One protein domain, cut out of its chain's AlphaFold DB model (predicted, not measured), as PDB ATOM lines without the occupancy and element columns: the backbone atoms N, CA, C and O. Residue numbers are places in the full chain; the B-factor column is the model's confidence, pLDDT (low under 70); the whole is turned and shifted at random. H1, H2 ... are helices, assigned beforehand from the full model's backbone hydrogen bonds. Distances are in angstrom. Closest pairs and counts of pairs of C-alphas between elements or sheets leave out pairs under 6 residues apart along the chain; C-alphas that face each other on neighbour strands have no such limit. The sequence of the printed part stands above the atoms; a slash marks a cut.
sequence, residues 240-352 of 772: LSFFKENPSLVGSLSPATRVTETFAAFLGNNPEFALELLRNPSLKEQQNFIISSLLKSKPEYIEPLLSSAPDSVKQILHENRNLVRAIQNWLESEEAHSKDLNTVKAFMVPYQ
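AT A GLANCE: This is residues 240 to 352 of the 772 residues of an uncharacterized protein of Legionella longbeachae serogroup 1 (strain NSW150) (UniProt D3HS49). A string of short helices winds from one end of a longish body to the other, with the longest helix, the kinked H6, in the middle. H2, H4 and H5 pack on H6 toward the end where H1 lies, and H7, H8 and H9 pack on it toward the end where H10 and H11 lie. The printed part has 113 residues, with eleven named helices, H1 to H11 in chain order, and no named strand; the class is all helix. It is compact, with a radius of gyration of the C-alphas of 14.1 A, and only just elongated, spanning 39 by 26 by 23 A.

IN THESE COORDINATES: H1, residues 240 to 245, begins at C-alpha 240 (27.550, -11.708, 35.401). H2 is residues 249 to 252 and H3 residues 255 to 258. H4, residues 260 to 269, is 14.2 A long, and H5, residues 271 to 278, is 10.8 A. H6, residues 281 to 297, measures 23.6 A, with a kink of 59 degrees near residue 288; it ends at C-alpha 297 (32.254, -9.788, 52.029). H7, residues 299 to 308, is 15.2 A; H8, residues 310 to 319, 14.6 A; H9, residues 321 to 331, 15.3 A. H10 is residues 334 to 337. H11, residues 342 to 351, is 15.0 A and ends at C-alpha 351 (45.914, -17.658, 63.171).

HOW THE PARTS SIT: H6 is the hub, touching six helices. With residues 282 to 286 alone it touches H2, the closest C-alphas being those of Gly 251 and Leu 283, 6.2 A apart. H4 touches H6 about perpendicular, at 74 degrees, with the C-alphas of Ala 264 and Ser 293 closest at 4.8 A. H5 and H6 form a helical hairpin, a shallow tilt of 30 degrees, opposite ways; C-alphas 278 and 287 are closest, at 5.9 A. H6 and H7 form another, at 27 degrees, with C-alphas 295 and 301 closest at 6.4 A. H8 touches H6 at a steep tilt of 56 degrees, C-alphas 312 and 288 being closest at 6.1 A. H9 touches H7 about perpendicular, at 81 degrees, with C-alphas 327 and 299 closest at 5.2 A. H11 touches H7 at 79 degrees, C-alphas 344 and 303 being closest at 6.2 A. H1 and H10 touch no helix. In H1, H4, H5, H8 and H9 every O i to N i+4 pair is within hydrogen-bond range; H6 has 9 of 13, H7 3 of 6 and H11 4 of 6, while H2, H3 and H10 are too short for such a pair.

THE WHOLE: The two C-alphas farthest apart, those of Ser 252 and His 337, are 41.1 A apart. The printed part has no cut, and the links between successive helices are tight. Mean pLDDT of the printed part is 83.6; residues 351 to 352 are under 70.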
ATOM      1  N   LEU A 240      27.491 -10.305  35.010       91.25
ATOM      2  CA  LEU A 240      27.550 -11.708  35.401       91.25
ATOM      3  C   LEU A 240      27.403 -12.648  34.201       91.25
ATOM      4  O   LEU A 240      28.233 -13.538  34.045       91.25
ATOM      5  N   SER A 241      26.388 -12.453  33.349       88.44
ATOM      6  CA  SER A 241      26.226 -13.259  32.123       88.44
ATOM      7  C   SER A 241      27.457 -13.134  31.229       88.44
ATOM      8  O   SER A 241      28.018 -14.131  30.789       88.44
ATOM      9  N   PHE A 242      27.930 -11.901  31.043       88.50
ATOM     10  CA  PHE A 242      29.062 -11.585  30.188       88.50
ATOM     11  C   PHE A 242      30.349 -12.302  30.613       88.50
ATOM     12  O   PHE A 242      30.998 -12.946  29.784       88.50
ATOM     13  N   PHE A 243      30.701 -12.248  31.901       90.25
ATOM     14  CA  PHE A 243      31.891 -12.934  32.400       90.25
ATOM     15  C   PHE A 243      31.709 -14.447  32.545       90.25
ATOM     16  O   PHE A 243      32.695 -15.169  32.436       90.25
ATOM     17  N   LYS A 244      30.486 -14.952  32.759       88.50
ATOM     18  CA  LYS A 244      30.219 -16.401  32.738       88.50
ATOM     19  C   LYS A 244      30.416 -16.997  31.353       88.50
ATOM     20  O   LYS A 244      31.019 -18.054  31.218       88.50
ATOM     21  N   GLU A 245      29.938 -16.301  30.328       85.56
ATOM     22  CA  GLU A 245      30.120 -16.710  28.935       85.56
ATOM     23  C   GLU A 245      31.583 -16.580  28.493       85.56
ATOM     24  O   GLU A 245      32.042 -17.355  27.657       85.56
ATOM     25  N   ASN A 246      32.334 -15.633  29.073       85.88
ATOM     26  CA  ASN A 246      33.720 -15.354  28.693       85.88
ATOM     27  C   ASN A 246      34.646 -15.153  29.914       85.88
ATOM     28  O   ASN A 246      35.130 -14.041  30.156       85.88
ATOM     29  N   PRO A 247      34.959 -16.211  30.683       84.56
ATOM     30  CA  PRO A 247      35.725 -16.078  31.926       84.56
ATOM     31  C   PRO A 247      37.147 -15.527  31.747       84.56
ATOM     32  O   PRO A 247      37.678 -14.866  32.638       84.56
ATOM     33  N   SER A 248      37.767 -15.754  30.584       83.88
ATOM     34  CA  SER A 248      39.096 -15.221  30.247       83.88
ATOM     35  C   SER A 248      39.138 -13.689  30.225       83.88
ATOM     36  O   SER A 248      40.206 -13.107  30.431       83.88
ATOM     37  N   LEU A 249      37.986 -13.025  30.060       86.81
ATOM     38  CA  LEU A 249      37.897 -11.566  30.079       86.81
ATOM     39  C   LEU A 249      38.168 -10.964  31.453       86.81
ATOM     40  O   LEU A 249      38.585  -9.813  31.543       86.81
ATOM     41  N   VAL A 250      37.999 -11.740  32.528       86.06
ATOM     42  CA  VAL A 250      38.429 -11.321  33.868       86.06
ATOM     43  C   VAL A 250      39.947 -11.146  33.914       86.06
ATOM     44  O   VAL A 250      40.438 -10.277  34.619       86.06
ATOM     45  N   GLY A 251      40.707 -11.919  33.139       80.50
ATOM     46  CA  GLY A 251      42.139 -11.688  32.972       80.50
ATOM     47  C   GLY A 251      42.405 -10.500  32.048       80.50
ATOM     48  O   GLY A 251      43.098  -9.563  32.427       80.50
ATOM     49  N   SER A 252      41.813 -10.503  30.848       80.62
ATOM     50  CA  SER A 252      42.155  -9.525  29.804       80.62
ATOM     51  C   SER A 252      41.730  -8.091  30.122       80.62
ATOM     52  O   SER A 252      42.411  -7.149  29.729       80.62
ATOM     53  N   LEU A 253      40.610  -7.903  30.827       83.69
ATOM     54  CA  LEU A 253      40.154  -6.575  31.242       83.69
ATOM     55  C   LEU A 253      40.898  -6.061  32.476       83.69
ATOM     56  O   LEU A 253      40.735  -4.889  32.816       83.69
ATOM     57  N   SER A 254      41.690  -6.912  33.141       81.38
ATOM     58  CA  SER A 254      42.371  -6.628  34.407       81.38
ATOM     59  C   SER A 254      41.492  -5.865  35.424       81.38
ATOM     60  O   SER A 254      41.956  -4.904  36.042       81.38
ATOM     61  N   PRO A 255      40.214  -6.245  35.636       80.31
ATOM     62  CA  PRO A 255      39.310  -5.524  36.526       80.31
ATOM     63  C   PRO A 255      39.808  -5.546  37.978       80.31
ATOM     64  O   PRO A 255      39.608  -4.582  38.710       80.31
ATOM     65  N   ALA A 256      40.542  -6.594  38.368       79.25
ATOM     66  CA  ALA A 256      41.184  -6.716  39.675       79.25
ATOM     67  C   ALA A 256      42.211  -5.605  39.964       79.25
ATOM     68  O   ALA A 256      42.442  -5.291  41.129       79.25
ATOM     69  N   THR A 257      42.806  -4.985  38.939       83.06
ATOM     70  CA  THR A 257      43.767  -3.880  39.099       83.06
ATOM     71  C   THR A 257      43.178  -2.527  38.710       83.06
ATOM     72  O   THR A 257      43.491  -1.522  39.341       83.06
ATOM     73  N   ARG A 258      42.312  -2.482  37.691       87.44
ATOM     74  CA  ARG A 258      41.751  -1.230  37.159       87.44
ATOM     75  C   ARG A 258      40.560  -0.705  37.957       87.44
ATOM     76  O   ARG A 258      40.403   0.506  38.078       87.44
ATOM     77  N   VAL A 259      39.727  -1.606  38.481       88.38
ATOM     78  CA  VAL A 259      38.483  -1.295  39.211       88.38
ATOM     79  C   VAL A 259      38.351  -2.184  40.452       88.38
ATOM     80  O   VAL A 259      37.300  -2.755  40.733       88.38
ATOM     81  N   THR A 260      39.455  -2.317  41.195       87.38
ATOM     82  CA  THR A 260      39.663  -3.283  42.287       87.38
ATOM     83  C   THR A 260      38.523  -3.319  43.305       87.38
ATOM     84  O   THR A 260      38.027  -4.395  43.622       87.38
ATOM     85  N   GLU A 261      38.091  -2.165  43.819       89.44
ATOM     86  CA  GLU A 261      37.049  -2.094  44.852       89.44
ATOM     87  C   GLU A 261      35.671  -2.476  44.301       89.44
ATOM     88  O   GLU A 261      34.989  -3.326  44.875       89.44
ATOM     89  N   THR A 262      35.295  -1.911  43.151       92.69
ATOM     90  CA  THR A 262      34.037  -2.215  42.464       92.69
ATOM     91  C   THR A 262      33.954  -3.694  42.080       92.69
ATOM     92  O   THR A 262      32.936  -4.345  42.313       92.69
ATOM     93  N   PHE A 263      35.033  -4.260  41.534       93.44
ATOM     94  CA  PHE A 263      35.071  -5.671  41.161       93.44
ATOM     95  C   PHE A 263      35.073  -6.590  42.389       93.44
ATOM     96  O   PHE A 263      34.395  -7.615  42.377       93.44
ATOM     97  N   ALA A 264      35.746  -6.207  43.480       90.25
ATOM     98  CA  ALA A 264      35.681  -6.947  44.739       90.25
ATOM     99  C   ALA A 264      34.252  -6.983  45.306       90.25
ATOM    100  O   ALA A 264      33.785  -8.040  45.724       90.25
ATOM    101  N   ALA A 265      33.539  -5.851  45.271       92.31
ATOM    102  CA  ALA A 265      32.138  -5.777  45.677       92.31
ATOM    103  C   ALA A 265      31.232  -6.620  44.764       92.31
ATOM    104  O   ALA A 265      30.373  -7.354  45.252       92.31
ATOM    105  N   PHE A 266      31.453  -6.572  43.447       94.56
ATOM    106  CA  PHE A 266      30.734  -7.400  42.478       94.56
ATOM    107  C   PHE A 266      30.914  -8.900  42.753       94.56
ATOM    108  O   PHE A 266      29.923  -9.629  42.800       94.56
ATOM    109  N   LEU A 267      32.148  -9.361  42.986       91.81
ATOM    110  CA  LEU A 267      32.429 -10.758  43.335       91.81
ATOM    111  C   LEU A 267      31.807 -11.149  44.679       91.81
ATOM    112  O   LEU A 267      31.227 -12.225  44.790       91.81
ATOM    113  N   GLY A 268      31.871 -10.265  45.678       88.69
ATOM    114  CA  GLY A 268      31.265 -10.502  46.987       88.69
ATOM    115  C   GLY A 268      29.743 -10.653  46.946       88.69
ATOM    116  O   GLY A 268      29.172 -11.465  47.673       88.69
ATOM    117  N   ASN A 269      29.087  -9.925  46.043       91.25
ATOM    118  CA  ASN A 269      27.648 -10.037  45.803       91.25
ATOM    119  C   ASN A 269      27.270 -11.238  44.916       91.25
ATOM    120  O   ASN A 269      26.092 -11.578  44.832       91.25
ATOM    121  N   ASN A 270      28.242 -11.888  44.265       92.44
ATOM    122  CA  ASN A 270      28.033 -13.023  43.362       92.44
ATOM    123  C   ASN A 270      28.965 -14.198  43.729       92.44
ATOM    124  O   ASN A 270      29.818 -14.591  42.926       92.44
ATOM    125  N   PRO A 271      28.813 -14.783  44.931       89.81
ATOM    126  CA  PRO A 271      29.782 -15.729  45.478       89.81
ATOM    127  C   PRO A 271      29.912 -17.019  44.657       89.81
ATOM    128  O   PRO A 271      31.022 -17.505  44.460       89.81
ATOM    129  N   GLU A 272      28.817 -17.532  44.091       89.94
ATOM    130  CA  GLU A 272      28.857 -18.730  43.236       89.94
ATOM    131  C   GLU A 272      29.697 -18.523  41.976       89.94
ATOM    132  O   GLU A 272      30.437 -19.404  41.544       89.94
ATOM    133  N   PHE A 273      29.623 -17.324  41.406       90.75
ATOM    134  CA  PHE A 273      30.445 -16.963  40.265       90.75
ATOM    135  C   PHE A 273      31.910 -16.774  40.663       90.75
ATOM    136  O   PHE A 273      32.798 -17.222  39.944       90.75
ATOM    137  N   ALA A 274      32.185 -16.190  41.833       90.12
ATOM    138  CA  ALA A 274      33.547 -16.120  42.356       90.12
ATOM    139  C   ALA A 274      34.157 -17.525  42.536       90.12
ATOM    140  O   ALA A 274      35.295 -17.750  42.124       90.12
ATOM    141  N   LEU A 275      33.398 -18.488  43.072       87.19
ATOM    142  CA  LEU A 275      33.828 -19.887  43.188       87.19
ATOM    143  C   LEU A 275      34.051 -20.553  41.822       87.19
ATOM    144  O   LEU A 275      35.007 -21.310  41.653       87.19
ATOM    145  N   GLU A 276      33.198 -20.264  40.838       88.31
ATOM    146  CA  GLU A 276      33.351 -20.738  39.460       88.31
ATOM    147  C   GLU A 276      34.646 -20.209  38.820       88.31
ATOM    148  O   GLU A 276      35.406 -20.984  38.236       88.31
ATOM    149  N   LEU A 277      34.965 -18.923  39.014       87.00
ATOM    150  CA  LEU A 277      36.203 -18.318  38.514       87.00
ATOM    151  C   LEU A 277      37.461 -18.957  39.112       87.00
ATOM    152  O   LEU A 277      38.460 -19.097  38.409       87.00
ATOM    153  N   LEU A 278      37.428 -19.384  40.379       85.94
ATOM    154  CA  LEU A 278      38.575 -20.042  41.020       85.94
ATOM    155  C   LEU A 278      38.924 -21.392  40.393       85.94
ATOM    156  O   LEU A 278      40.082 -21.806  40.444       85.94
ATOM    157  N   ARG A 279      37.947 -22.055  39.765       84.88
ATOM    158  CA  ARG A 279      38.158 -23.308  39.028       84.88
ATOM    159  C   ARG A 279      38.769 -23.077  37.646       84.88
ATOM    160  O   ARG A 279      39.168 -24.045  37.002       84.88
ATOM    161  N   ASN A 280      38.854 -21.827  37.184       83.00
ATOM    162  CA  ASN A 280      39.407 -21.517  35.878       83.00
ATOM    163  C   ASN A 280      40.945 -21.394  35.928       83.00
ATOM    164  O   ASN A 280      41.469 -20.458  36.540       83.00
ATOM    165  N   PRO A 281      41.694 -22.277  35.237       80.56
ATOM    166  CA  PRO A 281      43.155 -22.240  35.238       80.56
ATOM    167  C   PRO A 281      43.742 -20.968  34.604       80.56
ATOM    168  O   PRO A 281      44.863 -20.596  34.945       80.56
ATOM    169  N   SER A 282      43.009 -20.270  33.723       80.31
ATOM    170  CA  SER A 282      43.488 -19.033  33.088       80.31
ATOM    171  C   SER A 282      43.514 -17.827  34.031       80.31
ATOM    172  O   SER A 282      44.010 -16.776  33.643       80.31
ATOM    173  N   LEU A 283      42.957 -17.953  35.241       82.38
ATOM    174  CA  LEU A 283      42.849 -16.873  36.227       82.38
ATOM    175  C   LEU A 283      43.743 -17.097  37.452       82.38
ATOM    176  O   LEU A 283      43.490 -16.542  38.521       82.38
ATOM    177  N   LYS A 284      44.789 -17.925  37.316       80.38
ATOM    178  CA  LYS A 284      45.694 -18.293  38.416       80.38
ATOM    179  C   LYS A 284      46.292 -17.072  39.126       80.38
ATOM    180  O   LYS A 284      46.385 -17.061  40.349       80.38
ATOM    181  N   GLU A 285      46.645 -16.031  38.379       81.19
ATOM    182  CA  GLU A 285      47.211 -14.790  38.927       81.19
ATOM    183  C   GLU A 285      46.178 -13.965  39.715       81.19
ATOM    184  O   GLU A 285      46.527 -13.226  40.633       81.19
ATOM    185  N   GLN A 286      44.890 -14.119  39.401       86.31
ATOM    186  CA  GLN A 286      43.779 -13.396  40.016       86.31
ATOM    187  C   GLN A 286      43.138 -14.174  41.177       86.31
ATOM    188  O   GLN A 286      42.321 -13.604  41.904       86.31
ATOM    189  N   GLN A 287      43.516 -15.440  41.408       85.69
ATOM    190  CA  GLN A 287      42.940 -16.285  42.463       85.69
ATOM    191  C   GLN A 287      43.032 -15.634  43.847       85.69
ATOM    192  O   GLN A 287      42.029 -15.572  44.557       85.69
ATOM    193  N   ASN A 288      44.190 -15.068  44.214       87.19
ATOM    194  CA  ASN A 288      44.354 -14.439  45.527       87.19
ATOM    195  C   ASN A 288      43.428 -13.226  45.713       87.19
ATOM    196  O   ASN A 288      42.861 -13.024  46.789       87.19
ATOM    197  N   PHE A 289      43.226 -12.443  44.650       89.06
ATOM    198  CA  PHE A 289      42.287 -11.326  44.659       89.06
ATOM    199  C   PHE A 289      40.834 -11.807  44.793       89.06
ATOM    200  O   PHE A 289      40.089 -11.261  45.611       89.06
ATOM    201  N   ILE A 290      40.438 -12.832  44.032       88.81
ATOM    202  CA  ILE A 290      39.078 -13.391  44.059       88.81
ATOM    203  C   ILE A 290      38.765 -13.951  45.454       88.81
ATOM    204  O   ILE A 290      37.740 -13.598  46.036       88.81
ATOM    205  N   ILE A 291      39.678 -14.742  46.031       88.88
ATOM    206  CA  ILE A 291      39.538 -15.316  47.380       88.88
ATOM    207  C   ILE A 291      39.436 -14.211  48.438       88.88
ATOM    208  O   ILE A 291      38.536 -14.237  49.275       88.88
ATOM    209  N   SER A 292      40.322 -13.211  48.390       87.75
ATOM    210  CA  SER A 292      40.307 -12.081  49.329       87.75
ATOM    211  C   SER A 292      39.010 -11.271  49.236       87.75
ATOM    212  O   SER A 292      38.443 -10.888  50.258       87.75
ATOM    213  N   SER A 293      38.503 -11.041  48.023       90.00
ATOM    214  CA  SER A 293      37.252 -10.305  47.787       90.00
ATOM    215  C   SER A 293      36.029 -11.059  48.314       90.00
ATOM    216  O   SER A 293      35.173 -10.468  48.980       90.00
ATOM    217  N   LEU A 294      35.984 -12.373  48.076       89.31
ATOM    218  CA  LEU A 294      34.930 -13.246  48.581       89.31
ATOM    219  C   LEU A 294      34.938 -13.290  50.116       89.31
ATOM    220  O   LEU A 294      33.927 -13.000  50.742       89.31
ATOM    221  N   LEU A 295      36.092 -13.536  50.742       88.38
ATOM    222  CA  LEU A 295      36.195 -13.652  52.202       88.38
ATOM    223  C   LEU A 295      35.970 -12.331  52.951       88.38
ATOM    224  O   LEU A 295      35.518 -12.350  54.094       88.38
ATOM    225  N   LYS A 296      36.264 -11.177  52.337       86.38
ATOM    226  CA  LYS A 296      35.973  -9.860  52.936       86.38
ATOM    227  C   LYS A 296      34.477  -9.592  53.073       86.38
ATOM    228  O   LYS A 296      34.067  -8.926  54.016       86.38
ATOM    229  N   SER A 297      33.696 -10.039  52.099       85.50
ATOM    230  CA  SER A 297      32.254  -9.788  52.029       85.50
ATOM    231  C   SER A 297      31.443 -10.911  52.670       85.50
ATOM    232  O   SER A 297      30.393 -10.653  53.257       85.50
ATOM    233  N   LYS A 298      31.943 -12.144  52.560       89.25
ATOM    234  CA  LYS A 298      31.273 -13.380  52.948       89.25
ATOM    235  C   LYS A 298      32.262 -14.360  53.611       89.25
ATOM    236  O   LYS A 298      32.712 -15.313  52.965       89.25
ATOM    237  N   PRO A 299      32.651 -14.126  54.882       88.25
ATOM    238  CA  PRO A 299      33.615 -14.963  55.603       88.25
ATOM    239  C   PRO A 299      33.217 -16.444  55.687       88.25
ATOM    240  O   PRO A 299      34.093 -17.303  55.772       88.25
ATOM    241  N   GLU A 300      31.919 -16.750  55.609       87.81
ATOM    242  CA  GLU A 300      31.373 -18.108  55.628       87.81
ATOM    243  C   GLU A 300      31.864 -18.990  54.469       87.81
ATOM    244  O   GLU A 300      31.901 -20.214  54.592       87.81
ATOM    245  N   TYR A 301      32.327 -18.389  53.367       88.94
ATOM    246  CA  TYR A 301      32.878 -19.124  52.225       88.94
ATOM    247  C   TYR A 301      34.295 -19.656  52.463       88.94
ATOM    248  O   TYR A 301      34.852 -20.311  51.583       88.94
ATOM    249  N   ILE A 302      34.891 -19.442  53.640       87.75
ATOM    250  CA  ILE A 302      36.173 -20.073  53.976       87.75
ATOM    251  C   ILE A 302      36.103 -21.600  53.899       87.75
ATOM    252  O   ILE A 302      37.053 -22.226  53.443       87.75
ATOM    253  N   GLU A 303      34.978 -22.202  54.276       85.94
ATOM    254  CA  GLU A 303      34.799 -23.654  54.263       85.94
ATOM    255  C   GLU A 303      34.946 -24.263  52.852       85.94
ATOM    256  O   GLU A 303      35.852 -25.082  52.660       85.94
ATOM    257  N   PRO A 304      34.166 -23.846  51.831       84.12
ATOM    258  CA  PRO A 304      34.365 -24.345  50.472       84.12
ATOM    259  C   PRO A 304      35.744 -23.970  49.915       84.12
ATOM    260  O   PRO A 304      36.342 -24.765  49.190       84.12
ATOM    261  N   LEU A 305      36.305 -22.818  50.295       86.31
ATOM    262  CA  LEU A 305      37.620 -22.382  49.822       86.31
ATOM    263  C   LEU A 305      38.783 -23.224  50.356       86.31
ATOM    264  O   LEU A 305      39.751 -23.442  49.628       86.31
ATOM    265  N   LEU A 306      38.696 -23.734  51.585       84.25
ATOM    266  CA  LEU A 306      39.702 -24.652  52.129       84.25
ATOM    267  C   LEU A 306      39.735 -25.984  51.379       84.25
ATOM    268  O   LEU A 306      40.792 -26.606  51.298       84.25
ATOM    269  N   SER A 307      38.611 -26.398  50.789       79.38
ATOM    270  CA  SER A 307      38.567 -27.585  49.933       79.38
ATOM    271  C   SER A 307      39.138 -27.335  48.531       79.38
ATOM    272  O   SER A 307      39.735 -28.234  47.946       79.38
ATOM    273  N   SER A 308      38.989 -26.116  47.993       73.94
ATOM    274  CA  SER A 308      39.354 -25.804  46.605       73.94
ATOM    275  C   SER A 308      40.727 -25.149  46.430       73.94
ATOM    276  O   SER A 308      41.350 -25.337  45.390       73.94
ATOM    277  N   ALA A 309      41.185 -24.344  47.393       79.19
ATOM    278  CA  ALA A 309      42.403 -23.533  47.285       79.19
ATOM    279  C   ALA A 309      43.084 -23.283  48.657       79.19
ATOM    280  O   ALA A 309      43.294 -22.126  49.042       79.19
ATOM    281  N   PRO A 310      43.451 -24.338  49.413       81.38
ATOM    282  CA  PRO A 310      43.957 -24.205  50.783       81.38
ATOM    283  C   PRO A 310      45.245 -23.374  50.891       81.38
ATOM    284  O   PRO A 310      45.372 -22.567  51.812       81.38
ATOM    285  N   ASP A 311      46.178 -23.512  49.946       83.19
ATOM    286  CA  ASP A 311      47.455 -22.782  49.971       83.19
ATOM    287  C   ASP A 311      47.271 -21.276  49.744       83.19
ATOM    288  O   ASP A 311      47.864 -20.461  50.455       83.19
ATOM    289  N   SER A 312      46.390 -20.892  48.815       82.50
ATOM    290  CA  SER A 312      46.044 -19.487  48.574       82.50
ATOM    291  C   SER A 312      45.346 -18.866  49.781       82.50
ATOM    292  O   SER A 312      45.685 -17.756  50.186       82.50
ATOM    293  N   VAL A 313      44.417 -19.592  50.419       84.88
ATOM    294  CA  VAL A 313      43.782 -19.139  51.669       84.88
ATOM    295  C   VAL A 313      44.836 -18.941  52.763       84.88
ATOM    296  O   VAL A 313      44.849 -17.903  53.426       84.88
ATOM    297  N   LYS A 314      45.768 -19.890  52.916       84.25
ATOM    298  CA  LYS A 314      46.864 -19.820  53.893       84.25
ATOM    299  C   LYS A 314      47.748 -18.588  53.686       84.25
ATOM    300  O   LYS A 314      48.078 -17.906  54.659       84.25
ATOM    301  N   GLN A 315      48.106 -18.297  52.435       82.38
ATOM    302  CA  GLN A 315      48.894 -17.124  52.062       82.38
ATOM    303  C   GLN A 315      48.152 -15.822  52.399       82.38
ATOM    304  O   GLN A 315      48.691 -14.964  53.097       82.38
ATOM    305  N   ILE A 316      46.890 -15.697  51.982       82.50
ATOM    306  CA  ILE A 316      46.094 -14.476  52.185       82.50
ATOM    307  C   ILE A 316      45.887 -14.187  53.675       82.50
ATOM    308  O   ILE A 316      45.982 -13.036  54.100       82.50
ATOM    309  N   LEU A 317      45.616 -15.211  54.487       80.88
ATOM    310  CA  LEU A 317      45.440 -15.040  55.933       80.88
ATOM    311  C   LEU A 317      46.735 -14.672  56.654       80.88
ATOM    312  O   LEU A 317      46.685 -13.982  57.670       80.88
ATOM    313  N   HIS A 318      47.889 -15.092  56.131       78.19
ATOM    314  CA  HIS A 318      49.182 -14.672  56.663       78.19
ATOM    315  C   HIS A 318      49.416 -13.165  56.458       78.19
ATOM    316  O   HIS A 318      49.952 -12.492  57.336       78.19
ATOM    317  N   GLU A 319      48.957 -12.628  55.327       73.75
ATOM    318  CA  GLU A 319      49.165 -11.233  54.929       73.75
ATOM    319  C   GLU A 319      48.048 -10.282  55.415       73.75
ATOM    320  O   GLU A 319      48.258  -9.072  55.508       73.75
ATOM    321  N   ASN A 320      46.856 -10.795  55.757       74.69
ATOM    322  CA  ASN A 320      45.672  -9.969  56.019       74.69
ATOM    323  C   ASN A 320      45.002 -10.243  57.378       74.69
ATOM    324  O   ASN A 320      44.016 -10.979  57.488       74.69
ATOM    325  N   ARG A 321      45.477  -9.547  58.422       72.25
ATOM    326  CA  ARG A 321      44.928  -9.630  59.794       72.25
ATOM    327  C   ARG A 321      43.448  -9.239  59.902       72.25
ATOM    328  O   ARG A 321      42.742  -9.764  60.759       72.25
ATOM    329  N   ASN A 322      42.965  -8.330  59.054       73.50
ATOM    330  CA  ASN A 322      41.556  -7.922  59.073       73.50
ATOM    331  C   ASN A 322      40.645  -9.058  58.601       73.50
ATOM    332  O   ASN A 322      39.575  -9.255  59.170       73.50
ATOM    333  N   LEU A 323      41.094  -9.831  57.608       78.69
ATOM    334  CA  LEU A 323      40.385 -11.017  57.136       78.69
ATOM    335  C   LEU A 323      40.331 -12.097  58.222       78.69
ATOM    336  O   LEU A 323      39.264 -12.636  58.495       78.69
ATOM    337  N   VAL A 324      41.466 -12.349  58.887       78.94
ATOM    338  CA  VAL A 324      41.562 -13.290  60.019       78.94
ATOM    339  C   VAL A 324      40.536 -12.939  61.097       78.94
ATOM    340  O   VAL A 324      39.786 -13.809  61.536       78.94
ATOM    341  N   ARG A 325      40.445 -11.657  61.471       77.38
ATOM    342  CA  ARG A 325      39.464 -11.178  62.452       77.38
ATOM    343  C   ARG A 325      38.021 -11.315  61.953       77.38
ATOM    344  O   ARG A 325      37.158 -11.700  62.730       77.38
ATOM    345  N   ALA A 326      37.743 -11.031  60.678       79.06
ATOM    346  CA  ALA A 326      36.402 -11.193  60.109       79.06
ATOM    347  C   ALA A 326      35.927 -12.658  60.152       79.06
ATOM    348  O   ALA A 326      34.787 -12.924  60.525       79.06
ATOM    349  N   ILE A 327      36.819 -13.604  59.845       81.81
ATOM    350  CA  ILE A 327      36.542 -15.045  59.925       81.81
ATOM    351  C   ILE A 327      36.363 -15.496  61.378       81.81
ATOM    352  O   ILE A 327      35.455 -16.269  61.662       81.81
ATOM    353  N   GLN A 328      37.185 -15.000  62.308       81.06
ATOM    354  CA  GLN A 328      37.038 -15.289  63.743       81.06
ATOM    355  C   GLN A 328      35.692 -14.796  64.285       81.06
ATOM    356  O   GLN A 328      34.964 -15.572  64.894       81.06
ATOM    357  N   ASN A 329      35.314 -13.555  63.974       81.00
ATOM    358  CA  ASN A 329      34.018 -13.001  64.364       81.00
ATOM    359  C   ASN A 329      32.849 -13.811  63.780       81.00
ATOM    360  O   ASN A 329      31.829 -13.993  64.441       81.00
ATOM    361  N   TRP A 330      32.980 -14.306  62.545       86.62
ATOM    362  CA  TRP A 330      31.974 -15.184  61.952       86.62
ATOM    363  C   TRP A 330      31.909 -16.548  62.650       86.62
ATOM    364  O   TRP A 330      30.809 -17.010  62.940       86.62
ATOM    365  N   LEU A 331      33.047 -17.167  62.987       82.19
ATOM    366  CA  LEU A 331      33.089 -18.427  63.747       82.19
ATOM    367  C   LEU A 331      32.416 -18.313  65.126       82.19
ATOM    368  O   LEU A 331      31.929 -19.315  65.647       82.19
ATOM    369  N   GLU A 332      32.373 -17.107  65.695       80.25
ATOM    370  CA  GLU A 332      31.689 -16.774  66.950       80.25
ATOM    371  C   GLU A 332      30.210 -16.375  66.762       80.25
ATOM    372  O   GLU A 332      29.486 -16.203  67.741       80.25
ATOM    373  N   SER A 333      29.727 -16.238  65.524       80.88
ATOM    374  CA  SER A 333      28.336 -15.867  65.234       80.88
ATOM    375  C   SER A 333      27.362 -17.031  65.442       80.88
ATOM    376  O   SER A 333      27.726 -18.198  65.277       80.88
ATOM    377  N   GLU A 334      26.094 -16.735  65.750       75.12
ATOM    378  CA  GLU A 334      25.033 -17.754  65.878       75.12
ATOM    379  C   GLU A 334      24.899 -18.629  64.621       75.12
ATOM    380  O   GLU A 334      24.632 -19.826  64.721       75.12
ATOM    381  N   GLU A 335      25.158 -18.062  63.437       77.38
ATOM    382  CA  GLU A 335      25.114 -18.795  62.172       77.38
ATOM    383  C   GLU A 335      26.138 -19.945  62.142       77.38
ATOM    384  O   GLU A 335      25.809 -21.068  61.754       77.38
ATOM    385  N   ALA A 336      27.364 -19.696  62.608       78.94
ATOM    386  CA  ALA A 336      28.436 -20.687  62.652       78.94
ATOM    387  C   ALA A 336      28.223 -21.760  63.733       78.94
ATOM    388  O   ALA A 336      28.658 -22.899  63.560       78.94
ATOM    389  N   HIS A 337      27.513 -21.436  64.820       74.94
ATOM    390  CA  HIS A 337      27.201 -22.390  65.894       74.94
ATOM    391  C   HIS A 337      26.285 -23.535  65.436       74.94
ATOM    392  O   HIS A 337      26.273 -24.595  66.058       74.94
ATOM    393  N   SER A 338      25.548 -23.336  64.339       70.31
ATOM    394  CA  SER A 338      24.655 -24.338  63.751       70.31
ATOM    395  C   SER A 338      25.327 -25.288  62.741       70.31
ATOM    396  O   SER A 338      24.675 -26.217  62.267       70.31
ATOM    397  N   LYS A 339      26.616 -25.083  62.409       79.06
ATOM    398  CA  LYS A 339      27.357 -25.828  61.369       79.06
ATOM    399  C   LYS A 339      28.522 -26.644  61.964       79.06
ATOM    400  O   LYS A 339      29.153 -26.226  62.936       79.06
ATOM    401  N   ASP A 340      28.847 -27.794  61.364       78.00
ATOM    402  CA  ASP A 340      30.044 -28.577  61.721       78.00
ATOM    403  C   ASP A 340      31.300 -27.976  61.070       78.00
ATOM    404  O   ASP A 340      31.657 -28.292  59.940       78.00
ATOM    405  N   LEU A 341      31.972 -27.080  61.795       83.62
ATOM    406  CA  LEU A 341      33.118 -26.309  61.295       83.62
ATOM    407  C   LEU A 341      34.470 -26.816  61.816       83.62
ATOM    408  O   LEU A 341      35.422 -26.040  61.919       83.62
ATOM    409  N   ASN A 342      34.583 -28.100  62.173       81.31
ATOM    410  CA  ASN A 342      35.805 -28.667  62.762       81.31
ATOM    411  C   ASN A 342      37.056 -28.439  61.894       81.31
ATOM    412  O   ASN A 342      38.104 -28.050  62.412       81.31
ATOM    413  N   THR A 343      36.933 -28.581  60.572       80.50
ATOM    414  CA  THR A 343      38.025 -28.349  59.612       80.50
ATOM    415  C   THR A 343      38.469 -26.885  59.580       80.50
ATOM    416  O   THR A 343      39.665 -26.600  59.619       80.50
ATOM    417  N   VAL A 344      37.518 -25.943  59.568       82.38
ATOM    418  CA  VAL A 344      37.811 -24.499  59.574       82.38
ATOM    419  C   VAL A 344      38.441 -24.091  60.905       82.38
ATOM    420  O   VAL A 344      39.442 -23.378  60.922       82.38
ATOM    421  N   LYS A 345      37.899 -24.582  62.027       81.75
ATOM    422  CA  LYS A 345      38.431 -24.327  63.372       81.75
ATOM    423  C   LYS A 345      39.866 -24.828  63.500       81.75
ATOM    424  O   LYS A 345      40.718 -24.053  63.922       81.75
ATOM    425  N   ALA A 346      40.143 -26.065  63.077       81.88
ATOM    426  CA  ALA A 346      41.486 -26.645  63.073       81.88
ATOM    427  C   ALA A 346      42.459 -25.846  62.188       81.88
ATOM    428  O   ALA A 346      43.586 -25.567  62.599       81.88
ATOM    429  N   PHE A 347      42.014 -25.423  61.003       83.06
ATOM    430  CA  PHE A 347      42.816 -24.610  60.092       83.06
ATOM    431  C   PHE A 347      43.127 -23.212  60.651       83.06
ATOM    432  O   PHE A 347      44.222 -22.694  60.443       83.06
ATOM    433  N   MET A 348      42.192 -22.608  61.389       81.00
ATOM    434  CA  MET A 348      42.351 -21.274  61.975       81.00
ATOM    435  C   MET A 348      43.197 -21.255  63.260       81.00
ATOM    436  O   MET A 348      43.602 -20.169  63.673       81.00
ATOM    437  N   VAL A 349      43.524 -22.407  63.868       75.56
ATOM    438  CA  VAL A 349      44.336 -22.505  65.106       75.56
ATOM    439  C   VAL A 349      45.651 -21.704  65.048       75.56
ATOM    440  O   VAL A 349      45.923 -20.961  65.989       75.56
ATOM    441  N   PRO A 350      46.471 -21.760  63.977       70.00
ATOM    442  CA  PRO A 350      47.719 -20.990  63.901       70.00
ATOM    443  C   PRO A 350      47.509 -19.472  63.804       70.00
ATOM    444  O   PRO A 350      48.441 -18.711  64.064       70.00
ATOM    445  N   TYR A 351      46.306 -19.047  63.409       67.12
ATOM    446  CA  TYR A 351      45.914 -17.658  63.171       67.12
ATOM    447  C   TYR A 351      45.048 -17.086  64.299       67.12
ATOM    448  O   TYR A 351      44.689 -15.907  64.254       67.12
ATOM    449  N   GLN A 352      44.708 -17.895  65.310       59.03
ATOM    450  CA  GLN A 352      44.096 -17.408  66.540       59.03
ATOM    451  C   GLN A 352      45.013 -16.349  67.147       59.03
ATOM    452  O   GLN A 352      46.216 -16.562  67.311       59.03
TER     453      GLN A 352